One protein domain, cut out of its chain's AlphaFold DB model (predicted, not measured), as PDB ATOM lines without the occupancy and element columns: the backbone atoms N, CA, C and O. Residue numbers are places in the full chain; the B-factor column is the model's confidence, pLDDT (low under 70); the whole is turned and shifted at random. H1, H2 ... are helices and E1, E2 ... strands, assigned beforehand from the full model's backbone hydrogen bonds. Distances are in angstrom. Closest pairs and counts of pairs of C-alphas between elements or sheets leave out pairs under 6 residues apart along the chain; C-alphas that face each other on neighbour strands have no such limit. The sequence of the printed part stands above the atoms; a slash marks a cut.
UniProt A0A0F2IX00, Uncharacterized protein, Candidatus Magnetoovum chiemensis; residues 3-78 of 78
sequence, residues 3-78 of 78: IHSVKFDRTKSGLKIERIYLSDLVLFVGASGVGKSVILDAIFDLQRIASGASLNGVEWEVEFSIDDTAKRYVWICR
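AT A GLANCE: This is residues 3 to 78 of the 78 residues of an uncharacterized protein of Candidatus Magnetoovum chiemensis (UniProt A0A0F2IX00). A four-stranded antiparallel sheet has one helix, H1, lying across one of its faces over E2, E1 and E3; the other face is bare. A long loop joins E2 to H1, and its residues 29 to 34 stick out. The 76 printed residues hold E1, E2, H1, E3 and E4 along the chain, sheet order E2, E1, E3, E4, of mixed class; the whole is compact, radius of gyration of the C-alphas 13.0 A, spanning 37 by 30 by 19 A.

IN THESE COORDINATES: E1, residues 3 to 10, starts with C-alpha 3 at (22.644, -55.692, 9.735) and is 19.7 A long. E2, residues 15 to 21, is 17.9 A long, H1, residues 36 to 50, 21.9 A, and E3, residues 58 to 65, 22.2 A. E4, residues 73 to 77, is 13.5 A long and ends with C-alpha 77 at (32.520, -44.061, 4.101).

HOW THE PARTS SIT: E1 and E2 form a hairpin, with N 10 and O 15 2.8 A apart. E1 and E3 are antiparallel, with N 7 and O 61 2.8 A apart. E3 and E4 form a hairpin, with N 73 and O 64 2.8 A apart. The sheet is twisted, its C-alphas up to 4.3 A off the best plane. H1 is on the sheet at a height of 9.4 A, in two layers, helix on one face, and runs across the strands, at 87 degrees to E2 on the local plane; the closest C-alphas of E1 and H1, Phe 8 and Ala 42, are 6.8 A apart. E2, H1 and E3 make a split strand-helix-strand unit, two strands running the same way with E1 between them, its crossover right-handed. Every O i to N i+4 pair in H1 is within hydrogen-bond range.

THE WHOLE: The C-alphas farthest apart, of Ser 32 and Thr 69, are 38.2 A apart. The printed part has no cut; the link E2 to H1 is long, with 14 residues. No printed residue has pLDDT under 70.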
ATOM      1  N   ILE A   3      21.500 -56.480   9.265       93.69
ATOM      2  CA  ILE A   3      22.644 -55.692   9.735       93.69
ATOM      3  C   ILE A   3      23.291 -56.449  10.894       93.69
ATOM      4  O   ILE A   3      22.603 -56.814  11.841       93.69
ATOM      5  N   HIS A   4      24.600 -56.675  10.813       94.81
ATOM      6  CA  HIS A   4      25.389 -57.369  11.834       94.81
ATOM      7  C   HIS A   4      26.129 -56.388  12.732       94.81
ATOM      8  O   HIS A   4      26.217 -56.607  13.939       94.81
ATOM      9  N   SER A   5      26.648 -55.296  12.167       96.50
ATOM     10  CA  SER A   5      27.290 -54.246  12.950       96.50
ATOM     11  C   SER A   5      27.146 -52.864  12.321       96.50
ATOM     12  O   SER A   5      27.003 -52.730  11.104       96.50
ATOM     13  N   VAL A   6      27.170 -51.839  13.175       96.75
ATOM     14  CA  VAL A   6      27.115 -50.425  12.785       96.75
ATOM     15  C   VAL A   6      28.151 -49.646  13.584       96.75
ATOM     16  O   VAL A   6      28.191 -49.736  14.809       96.75
ATOM     17  N   LYS A   7      28.959 -48.851  12.889       97.12
ATOM     18  CA  LYS A   7      29.764 -47.756  13.435       97.12
ATOM     19  C   LYS A   7      29.371 -46.478  12.702       97.12
ATOM     20  O   LYS A   7      29.219 -46.499  11.481       97.12
ATOM     21  N   PHE A   8      29.215 -45.386  13.439       96.38
ATOM     22  CA  PHE A   8      28.751 -44.118  12.884       96.38
ATOM     23  C   PHE A   8      29.421 -42.945  13.591       96.38
ATOM     24  O   PHE A   8      29.452 -42.901  14.821       96.38
ATOM     25  N   ASP A   9      29.924 -41.990  12.819       95.31
ATOM     26  CA  ASP A   9      30.446 -40.725  13.325       95.31
ATOM     27  C   ASP A   9      29.781 -39.568  12.576       95.31
ATOM     28  O   ASP A   9      29.635 -39.593  11.353       95.31
ATOM     29  N   ARG A  10      29.360 -38.547  13.318       91.25
ATOM     30  CA  ARG A  10      28.951 -37.261  12.765       91.25
ATOM     31  C   ARG A  10      29.867 -36.191  13.331       91.25
ATOM     32  O   ARG A  10      29.620 -35.633  14.408       91.25
ATOM     33  N   THR A  11      30.859 -35.830  12.523       82.56
ATOM     34  CA  THR A  11      31.960 -34.935  12.889       82.56
ATOM     35  C   THR A  11      31.454 -33.582  13.385       82.56
ATOM     36  O   THR A  11      31.975 -33.024  14.347       82.56
ATOM     37  N   LYS A  12      30.391 -33.046  12.765       77.62
ATOM     38  CA  LYS A  12      29.842 -31.723  13.115       77.62
ATOM     39  C   LYS A  12      29.143 -31.672  14.472       77.62
ATOM     40  O   LYS A  12      29.107 -30.607  15.076       77.62
ATOM     41  N   SER A  13      28.553 -32.776  14.926       78.94
ATOM     42  CA  SER A  13      27.836 -32.825  16.207       78.94
ATOM     43  C   SER A  13      28.656 -33.471  17.323       78.94
ATOM     44  O   SER A  13      28.158 -33.570  18.439       78.94
ATOM     45  N   GLY A  14      29.870 -33.954  17.026       82.62
ATOM     46  CA  GLY A  14      30.679 -34.749  17.956       82.62
ATOM     47  C   GLY A  14      30.028 -36.083  18.333       82.62
ATOM     48  O   GLY A  14      30.367 -36.664  19.363       82.62
ATOM     49  N   LEU A  15      29.057 -36.548  17.539       87.81
ATOM     50  CA  LEU A  15      28.369 -37.799  17.820       87.81
ATOM     51  C   LEU A  15      29.223 -38.950  17.314       87.81
ATOM     52  O   LEU A  15      29.431 -39.069  16.112       87.81
ATOM     53  N   LYS A  16      29.610 -39.836  18.225       93.25
ATOM     54  CA  LYS A  16      30.341 -41.049  17.899       93.25
ATOM     55  C   LYS A  16      29.638 -42.266  18.477       93.25
ATOM     56  O   LYS A  16      29.471 -42.384  19.690       93.25
ATOM     57  N   ILE A  17      29.239 -43.174  17.598       93.69
ATOM     58  CA  ILE A  17      28.741 -44.499  17.943       93.69
ATOM     59  C   ILE A  17      29.867 -45.476  17.628       93.69
ATOM     60  O   ILE A  17      30.172 -45.751  16.464       93.69
ATOM     61  N   GLU A  18      30.505 -45.975  18.689       93.88
ATOM     62  CA  GLU A  18      31.443 -47.090  18.580       93.88
ATOM     63  C   GLU A  18      30.739 -48.314  17.991       93.88
ATOM     64  O   GLU A  18      29.518 -48.435  18.080       93.88
ATOM     65  N   ARG A  19      31.504 -49.223  17.377       95.88
ATOM     66  CA  ARG A  19      30.916 -50.367  16.674       95.88
ATOM     67  C   ARG A  19      30.008 -51.168  17.613       95.88
ATOM     68  O   ARG A  19      30.489 -51.798  18.554       95.88
ATOM     69  N   ILE A  20      28.715 -51.180  17.309       94.50
ATOM     70  CA  ILE A  20      27.719 -52.020  17.974       94.50
ATOM     71  C   ILE A  20      27.399 -53.230  17.104       94.50
ATOM     72  O   ILE A  20      27.396 -53.128  15.877       94.50
ATOM     73  N   TYR A  21      27.110 -54.363  17.740       95.00
ATOM     74  CA  TYR A  21      26.675 -55.584  17.067       95.00
ATOM     75  C   TYR A  21      25.177 -55.777  17.272       95.00
ATOM     76  O   TYR A  21      24.675 -55.605  18.384       95.00
ATOM     77  N   LEU A  22      24.473 -56.123  16.199       92.50
ATOM     78  CA  LEU A  22      23.028 -56.303  16.202       92.50
ATOM     79  C   LEU A  22      22.685 -57.786  16.002       92.50
ATOM     80  O   LEU A  22      23.144 -58.429  15.060       92.50
ATOM     81  N   SER A  23      21.884 -58.325  16.918       89.50
ATOM     82  CA  SER A  23      21.244 -59.640  16.811       89.50
ATOM     83  C   SER A  23      19.884 -59.530  16.110       89.50
ATOM     84  O   SER A  23      19.438 -58.438  15.769       89.50
ATOM     85  N   ASP A  24      19.196 -60.660  15.917       88.44
ATOM     86  CA  ASP A  24      17.846 -60.687  15.324       88.44
ATOM     87  C   ASP A  24      16.830 -59.840  16.099       88.44
ATOM     88  O   ASP A  24      15.912 -59.263  15.521       88.44
ATOM     89  N   LEU A  25      17.030 -59.733  17.411       90.31
ATOM     90  CA  LEU A  25      16.312 -58.822  18.284       90.31
ATOM     91  C   LEU A  25      17.317 -58.086  19.166       90.31
ATOM     92  O   LEU A  25      18.161 -58.714  19.805       90.31
ATOM     93  N   VAL A  26      17.207 -56.761  19.209       90.44
ATOM     94  CA  VAL A  26      17.989 -55.883  20.084       90.44
ATOM     95  C   VAL A  26      17.022 -54.985  20.839       90.44
ATOM     96  O   VAL A  26      16.124 -54.391  20.245       90.44
ATOM     97  N   LEU A  27      17.213 -54.879  22.152       91.31
ATOM     98  CA  LEU A  27      16.405 -54.024  23.012       91.31
ATOM     99  C   LEU A  27      17.264 -52.888  23.576       91.31
ATOM    100  O   LEU A  27      18.213 -53.126  24.321       91.31
ATOM    101  N   PHE A  28      16.905 -51.645  23.259       89.19
ATOM    102  CA  PHE A  28      17.550 -50.462  23.827       89.19
ATOM    103  C   PHE A  28      16.924 -50.112  25.185       89.19
ATOM    104  O   PHE A  28      15.873 -49.474  25.249       89.19
ATOM    105  N   VAL A  29      17.581 -50.501  26.280       91.81
ATOM    106  CA  VAL A  29      17.168 -50.195  27.664       91.81
ATOM    107  C   VAL A  29      18.168 -49.288  28.375       91.81
ATOM    108  O   VAL A  29      19.332 -49.202  27.995       91.81
ATOM    109  N   GLY A  30      17.709 -48.587  29.412       91.44
ATOM    110  CA  GLY A  30      18.544 -47.727  30.255       91.44
ATOM    111  C   GLY A  30      17.835 -46.440  30.668       91.44
ATOM    112  O   GLY A  30      16.760 -46.119  30.151       91.44
ATOM    113  N   ALA A  31      18.458 -45.681  31.573       91.44
ATOM    114  CA  ALA A  31      17.935 -44.412  32.081       91.44
ATOM    115  C   ALA A  31      17.649 -43.390  30.958       91.44
ATOM    116  O   ALA A  31      18.129 -43.516  29.827       91.44
ATOM    117  N   SER A  32      16.827 -42.377  31.233       93.06
ATOM    118  CA  SER A  32      16.585 -41.297  30.266       93.06
ATOM    119  C   SER A  32      17.889 -40.552  29.937       93.06
ATOM    120  O   SER A  32      18.751 -40.414  30.796       93.06
ATOM    121  N   GLY A  33      18.056 -40.106  28.687       88.94
ATOM    122  CA  GLY A  33      19.230 -39.328  28.258       88.94
ATOM    123  C   GLY A  33      20.510 -40.118  27.942       88.94
ATOM    124  O   GLY A  33      21.463 -39.529  27.452       88.94
ATOM    125  N   VAL A  34      20.542 -41.445  28.120       88.81
ATOM    126  CA  VAL A  34      21.756 -42.270  27.887       88.81
ATOM    127  C   VAL A  34      22.102 -42.535  26.411       88.81
ATOM    128  O   VAL A  34      22.958 -43.360  26.122       88.81
ATOM    129  N   GLY A  35      21.423 -41.881  25.461       88.06
ATOM    130  CA  GLY A  35      21.738 -42.005  24.028       88.06
ATOM    131  C   GLY A  35      20.962 -43.075  23.248       88.06
ATOM    132  O   GLY A  35      21.306 -43.362  22.109       88.06
ATOM    133  N   LYS A  36      19.877 -43.640  23.800       93.75
ATOM    134  CA  LYS A  36      19.038 -44.626  23.079       93.75
ATOM    135  C   LYS A  36      18.494 -44.083  21.749       93.75
ATOM    136  O   LYS A  36      18.669 -44.717  20.715       93.75
ATOM    137  N   SER A  37      17.876 -42.897  21.771       93.69
ATOM    138  CA  SER A  37      17.348 -42.251  20.559       93.69
ATOM    139  C   SER A  37      18.452 -41.903  19.566       93.69
ATOM    140  O   SER A  37      18.271 -42.064  18.373       93.69
ATOM    141  N   VAL A  38      19.630 -41.534  20.066       91.69
ATOM    142  CA  VAL A  38      20.788 -41.170  19.243       91.69
ATOM    143  C   VAL A  38      21.264 -42.341  18.373       91.69
ATOM    144  O   VAL A  38      21.613 -42.141  17.213       91.69
ATOM    145  N   ILE A  39      21.244 -43.569  18.904       91.75
ATOM    146  CA  ILE A  39      21.566 -44.770  18.118       91.75
ATOM    147  C   ILE A  39      20.527 -44.989  17.011       91.75
ATOM    148  O   ILE A  39      20.895 -45.272  15.871       91.75
ATOM    149  N   LEU A  40      19.239 -44.836  17.331       93.00
ATOM    150  CA  LEU A  40      18.157 -44.973  16.353       93.00
ATOM    151  C   LEU A  40      18.247 -43.902  15.256       93.00
ATOM    152  O   LEU A  40      18.139 -44.235  14.078       93.00
ATOM    153  N   ASP A  41      18.516 -42.650  15.623       93.38
ATOM    154  CA  ASP A  41      18.669 -41.532  14.687       93.38
ATOM    155  C   ASP A  41      19.824 -41.771  13.705       93.38
ATOM    156  O   ASP A  41      19.670 -41.557  12.504       93.38
ATOM    157  N   ALA A  42      20.955 -42.304  14.179       93.38
ATOM    158  CA  ALA A  42      22.072 -42.670  13.310       93.38
ATOM    159  C   ALA A  42      21.708 -43.781  12.309       93.38
ATOM    160  O   ALA A  42      22.086 -43.710  11.139       93.38
ATOM    161  N   ILE A  43      20.939 -44.788  12.736       94.00
ATOM    162  CA  ILE A  43      20.438 -45.842  11.841       94.00
ATOM    163  C   ILE A  43      19.477 -45.251  10.795       94.00
ATOM    164  O   ILE A  43      19.570 -45.597   9.614       94.00
ATOM    165  N   PHE A  44      18.593 -44.327  11.185       95.25
ATOM    166  CA  PHE A  44      17.718 -43.626  10.240       95.25
ATOM    167  C   PHE A  44      18.501 -42.759   9.253       95.25
ATOM    168  O   PHE A  44      18.177 -42.721   8.067       95.25
ATOM    169  N   ASP A  45      19.562 -42.094   9.695       95.12
ATOM    170  CA  ASP A  45      20.418 -41.314   8.807       95.12
ATOM    171  C   ASP A  45      21.153 -42.200   7.792       95.12
ATOM    172  O   ASP A  45      21.203 -41.852   6.612       95.12
ATOM    173  N   LEU A  46      21.620 -43.388   8.192       95.56
ATOM    174  CA  LEU A  46      22.167 -44.384   7.262       95.56
ATOM    175  C   LEU A  46      21.129 -44.853   6.235       95.56
ATOM    176  O   LEU A  46      21.447 -44.965   5.051       95.56
ATOM    177  N   GLN A  47      19.879 -45.073   6.655       95.62
ATOM    178  CA  GLN A  47      18.781 -45.409   5.743       95.62
ATOM    179  C   GLN A  47      18.531 -44.288   4.722       95.62
ATOM    180  O   GLN A  47      18.335 -44.555   3.532       95.62
ATOM    181  N   ARG A  48      18.557 -43.026   5.162       96.81
ATOM    182  CA  ARG A  48      18.402 -41.863   4.278       96.81
ATOM    183  C   ARG A  48      19.545 -41.778   3.273       96.81
ATOM    184  O   ARG A  48      19.278 -41.568   2.092       96.81
ATOM    185  N   ILE A  49      20.785 -41.990   3.715       95.94
ATOM    186  CA  ILE A  49      21.965 -42.020   2.836       95.94
ATOM    187  C   ILE A  49      21.832 -43.138   1.797       95.94
ATOM    188  O   ILE A  49      21.996 -42.887   0.606       95.94
ATOM    189  N   ALA A  50      21.451 -44.348   2.217       94.94
ATOM    190  CA  ALA A  50      21.208 -45.468   1.306       94.94
ATOM    191  C   ALA A  50      20.090 -45.175   0.284       94.94
ATOM    192  O   ALA A  50      20.102 -45.715  -0.818       94.94
ATOM    193  N   SER A  51      19.156 -44.284   0.630       96.56
ATOM    194  CA  SER A  51      18.074 -43.813  -0.249       96.56
ATOM    195  C   SER A  51      18.477 -42.630  -1.147       96.56
ATOM    196  O   SER A  51      17.630 -42.081  -1.848       96.56
ATOM    197  N   GLY A  52      19.747 -42.213  -1.130       96.06
ATOM    198  CA  GLY A  52      20.284 -41.139  -1.971       96.06
ATOM    199  C   GLY A  52      20.387 -39.769  -1.296       96.06
ATOM    200  O   GLY A  52      20.735 -38.792  -1.960       96.06
ATOM    201  N   ALA A  53      20.109 -39.656   0.007       96.31
ATOM    202  CA  ALA A  53      20.339 -38.404   0.723       96.31
ATOM    203  C   ALA A  53      21.843 -38.133   0.894       96.31
ATOM    204  O   ALA A  53      22.608 -39.008   1.287       96.31
ATOM    205  N   SER A  54      22.255 -36.884   0.682       91.31
ATOM    206  CA  SER A  54      23.615 -36.435   0.987       91.31
ATOM    207  C   SER A  54      23.649 -35.787   2.369       91.31
ATOM    208  O   SER A  54      23.144 -34.678   2.549       91.31
ATOM    209  N   LEU A  55      24.249 -36.466   3.350       90.38
ATOM    210  CA  LEU A  55      24.488 -35.918   4.687       90.38
ATOM    211  C   LEU A  55      25.977 -35.588   4.843       90.38
ATOM    212  O   LEU A  55      26.828 -36.469   4.812       90.38
ATOM    213  N   ASN A  56      26.294 -34.303   5.000       86.62
ATOM    214  CA  ASN A  56      27.679 -33.834   5.087       86.62
ATOM    215  C   ASN A  56      28.309 -34.137   6.452       86.62
ATOM    216  O   ASN A  56      27.695 -33.862   7.484       86.62
ATOM    217  N   GLY A  57      29.578 -34.563   6.450       90.69
ATOM    218  CA  GLY A  57      30.350 -34.809   7.674       90.69
ATOM    219  C   GLY A  57      29.826 -36.007   8.462       90.69
ATOM    220  O   GLY A  57      29.641 -35.908   9.676       90.69
ATOM    221  N   VAL A  58      29.501 -37.080   7.740       94.44
ATOM    222  CA  VAL A  58      29.067 -38.358   8.295       94.44
ATOM    223  C   VAL A  58      30.015 -39.437   7.791       94.44
ATOM    224  O   VAL A  58      30.189 -39.579   6.585       94.44
ATOM    225  N   GLU A  59      30.582 -40.200   8.714       95.75
ATOM    226  CA  GLU A  59      31.391 -41.386   8.440       95.75
ATOM    227  C   GLU A  59      30.644 -42.616   8.950       95.75
ATOM    228  O   GLU A  59      29.951 -42.569   9.973       95.75
ATOM    229  N   TRP A  60      30.778 -43.740   8.252       97.12
ATOM    230  CA  TRP A  60      30.120 -44.971   8.667       97.12
ATOM    231  C   TRP A  60      30.864 -46.222   8.239       97.12
ATOM    232  O   TRP A  60      31.613 -46.252   7.264       97.12
ATOM    233  N   GLU A  61      30.588 -47.291   8.971       97.81
ATOM    234  CA  GLU A  61      30.938 -48.649   8.595       97.81
ATOM    235  C   GLU A  61      29.796 -49.574   9.017       97.81
ATOM    236  O   GLU A  61      29.451 -49.650  10.198       97.81
ATOM    237  N   VAL A  62      29.193 -50.257   8.043       97.56
ATOM    238  CA  VAL A  62      28.059 -51.161   8.253       97.56
ATOM    239  C   VAL A  62      28.394 -52.534   7.686       97.56
ATOM    240  O   VAL A  62      28.650 -52.660   6.488       97.56
ATOM    241  N   GLU A  63      28.353 -53.565   8.528       97.00
ATOM    242  CA  GLU A  63      28.425 -54.965   8.096       97.00
ATOM    243  C   GLU A  63      27.006 -55.523   7.969       97.00
ATOM    244  O   GLU A  63      26.213 -55.434   8.908       97.00
ATOM    245  N   PHE A  64      26.669 -56.114   6.824       95.31
ATOM    246  CA  PHE A  64      25.335 -56.661   6.572       95.31
ATOM    247  C   PHE A  64      25.361 -57.871   5.629       95.31
ATOM    248  O   PHE A  64      26.337 -58.111   4.922       95.31
ATOM    249  N   SER A  65      24.272 -58.635   5.604       94.50
ATOM    250  CA  SER A  65      24.004 -59.666   4.595       94.50
ATOM    251  C   SER A  65      22.722 -59.357   3.822       94.50
ATOM    252  O   SER A  65      21.789 -58.730   4.339       94.50
ATOM    253  N   ILE A  66      22.685 -59.783   2.560       90.75
ATOM    254  CA  ILE A  66      21.501 -59.724   1.701       90.75
ATOM    255  C   ILE A  66      20.942 -61.149   1.630       90.75
ATOM    256  O   ILE A  66      21.665 -62.087   1.293       90.75
ATOM    257  N   ASP A  67      19.669 -61.289   1.996       83.94
ATOM    258  CA  ASP A  67      18.936 -62.558   2.082       83.94
ATOM    259  C   ASP A  67      19.592 -63.614   2.990       83.94
ATOM    260  O   ASP A  67      20.413 -63.287   3.849       83.94
ATOM    261  N   ASP A  68      19.203 -64.879   2.816       71.81
ATOM    262  CA  ASP A  68      19.718 -66.031   3.574       71.81
ATOM    263  C   ASP A  68      21.098 -66.499   3.069       71.81
ATOM    264  O   ASP A  68      21.579 -67.592   3.368       71.81
ATOM    265  N   THR A  69      21.762 -65.675   2.251       72.38
ATOM    266  CA  THR A  69      23.124 -65.972   1.824       72.38
ATOM    267  C   THR A  69      24.085 -65.725   2.983       72.38
ATOM    268  O   THR A  69      24.080 -64.672   3.616       72.38
ATOM    269  N   ALA A  70      24.995 -66.672   3.225       77.12
ATOM    270  CA  ALA A  70      26.066 -66.514   4.212       77.12
ATOM    271  C   ALA A  70      27.102 -65.430   3.827       77.12
ATOM    272  O   ALA A  70      28.094 -65.236   4.533       77.12
ATOM    273  N   LYS A  71      26.909 -64.734   2.697       91.88
ATOM    274  CA  LYS A  71      27.803 -63.676   2.231       91.88
ATOM    275  C   LYS A  71      27.613 -62.421   3.072       91.88
ATOM    276  O   LYS A  71      26.496 -61.944   3.272       91.88
ATOM    277  N   ARG A  72      28.736 -61.866   3.522       93.44
ATOM    278  CA  ARG A  72      28.783 -60.615   4.271       93.44
ATOM    279  C   ARG A  72      29.383 -59.507   3.426       93.44
ATOM    280  O   ARG A  72      30.350 -59.722   2.699       93.44
ATOM    281  N   TYR A  73      28.789 -58.334   3.555       96.00
ATOM    282  CA  TYR A  73      29.158 -57.114   2.867       96.00
ATOM    283  C   TYR A  73      29.523 -56.059   3.896       96.00
ATOM    284  O   TYR A  73      28.960 -56.025   4.990       96.00
ATOM    285  N   VAL A  74      30.451 -55.188   3.517       97.06
ATOM    286  CA  VAL A  74      30.870 -54.053   4.331       97.06
ATOM    287  C   VAL A  74      30.695 -52.787   3.501       97.06
ATOM    288  O   VAL A  74      31.275 -52.660   2.423       97.06
ATOM    289  N   TRP A  75      29.876 -51.861   3.995       97.31
ATOM    290  CA  TRP A  75      29.658 -50.545   3.399       97.31
ATOM    291  C   TRP A  75      30.342 -49.482   4.255       97.31
ATOM    292  O   TRP A  75      29.986 -49.309   5.420       97.31
ATOM    293  N   ILE A  76      31.345 -48.806   3.685       97.00
ATOM    294  CA  ILE A  76      32.212 -47.845   4.384       97.00
ATOM    295  C   ILE A  76      32.189 -46.487   3.684       97.00
ATOM    296  O   ILE A  76      32.305 -46.421   2.459       97.00
ATOM    297  N   CYS A  77      32.147 -45.421   4.481       94.88
ATOM    298  CA  CYS A  77      32.520 -44.061   4.101       94.88
ATOM    299  C   CYS A  77      33.388 -43.452   5.211       94.88
ATOM    300  O   CYS A  77      33.102 -43.647   6.393       94.88
ATOM    301  N   ARG A  78      34.467 -42.775   4.813       86.56
ATOM    302  CA  ARG A  78      35.458 -42.116   5.671       86.56
ATOM    303  C   ARG A  78      35.654 -40.684   5.199       86.56
ATOM    304  O   ARG A  78      35.456 -40.463   3.982       86.56
TER     305      ARG A  78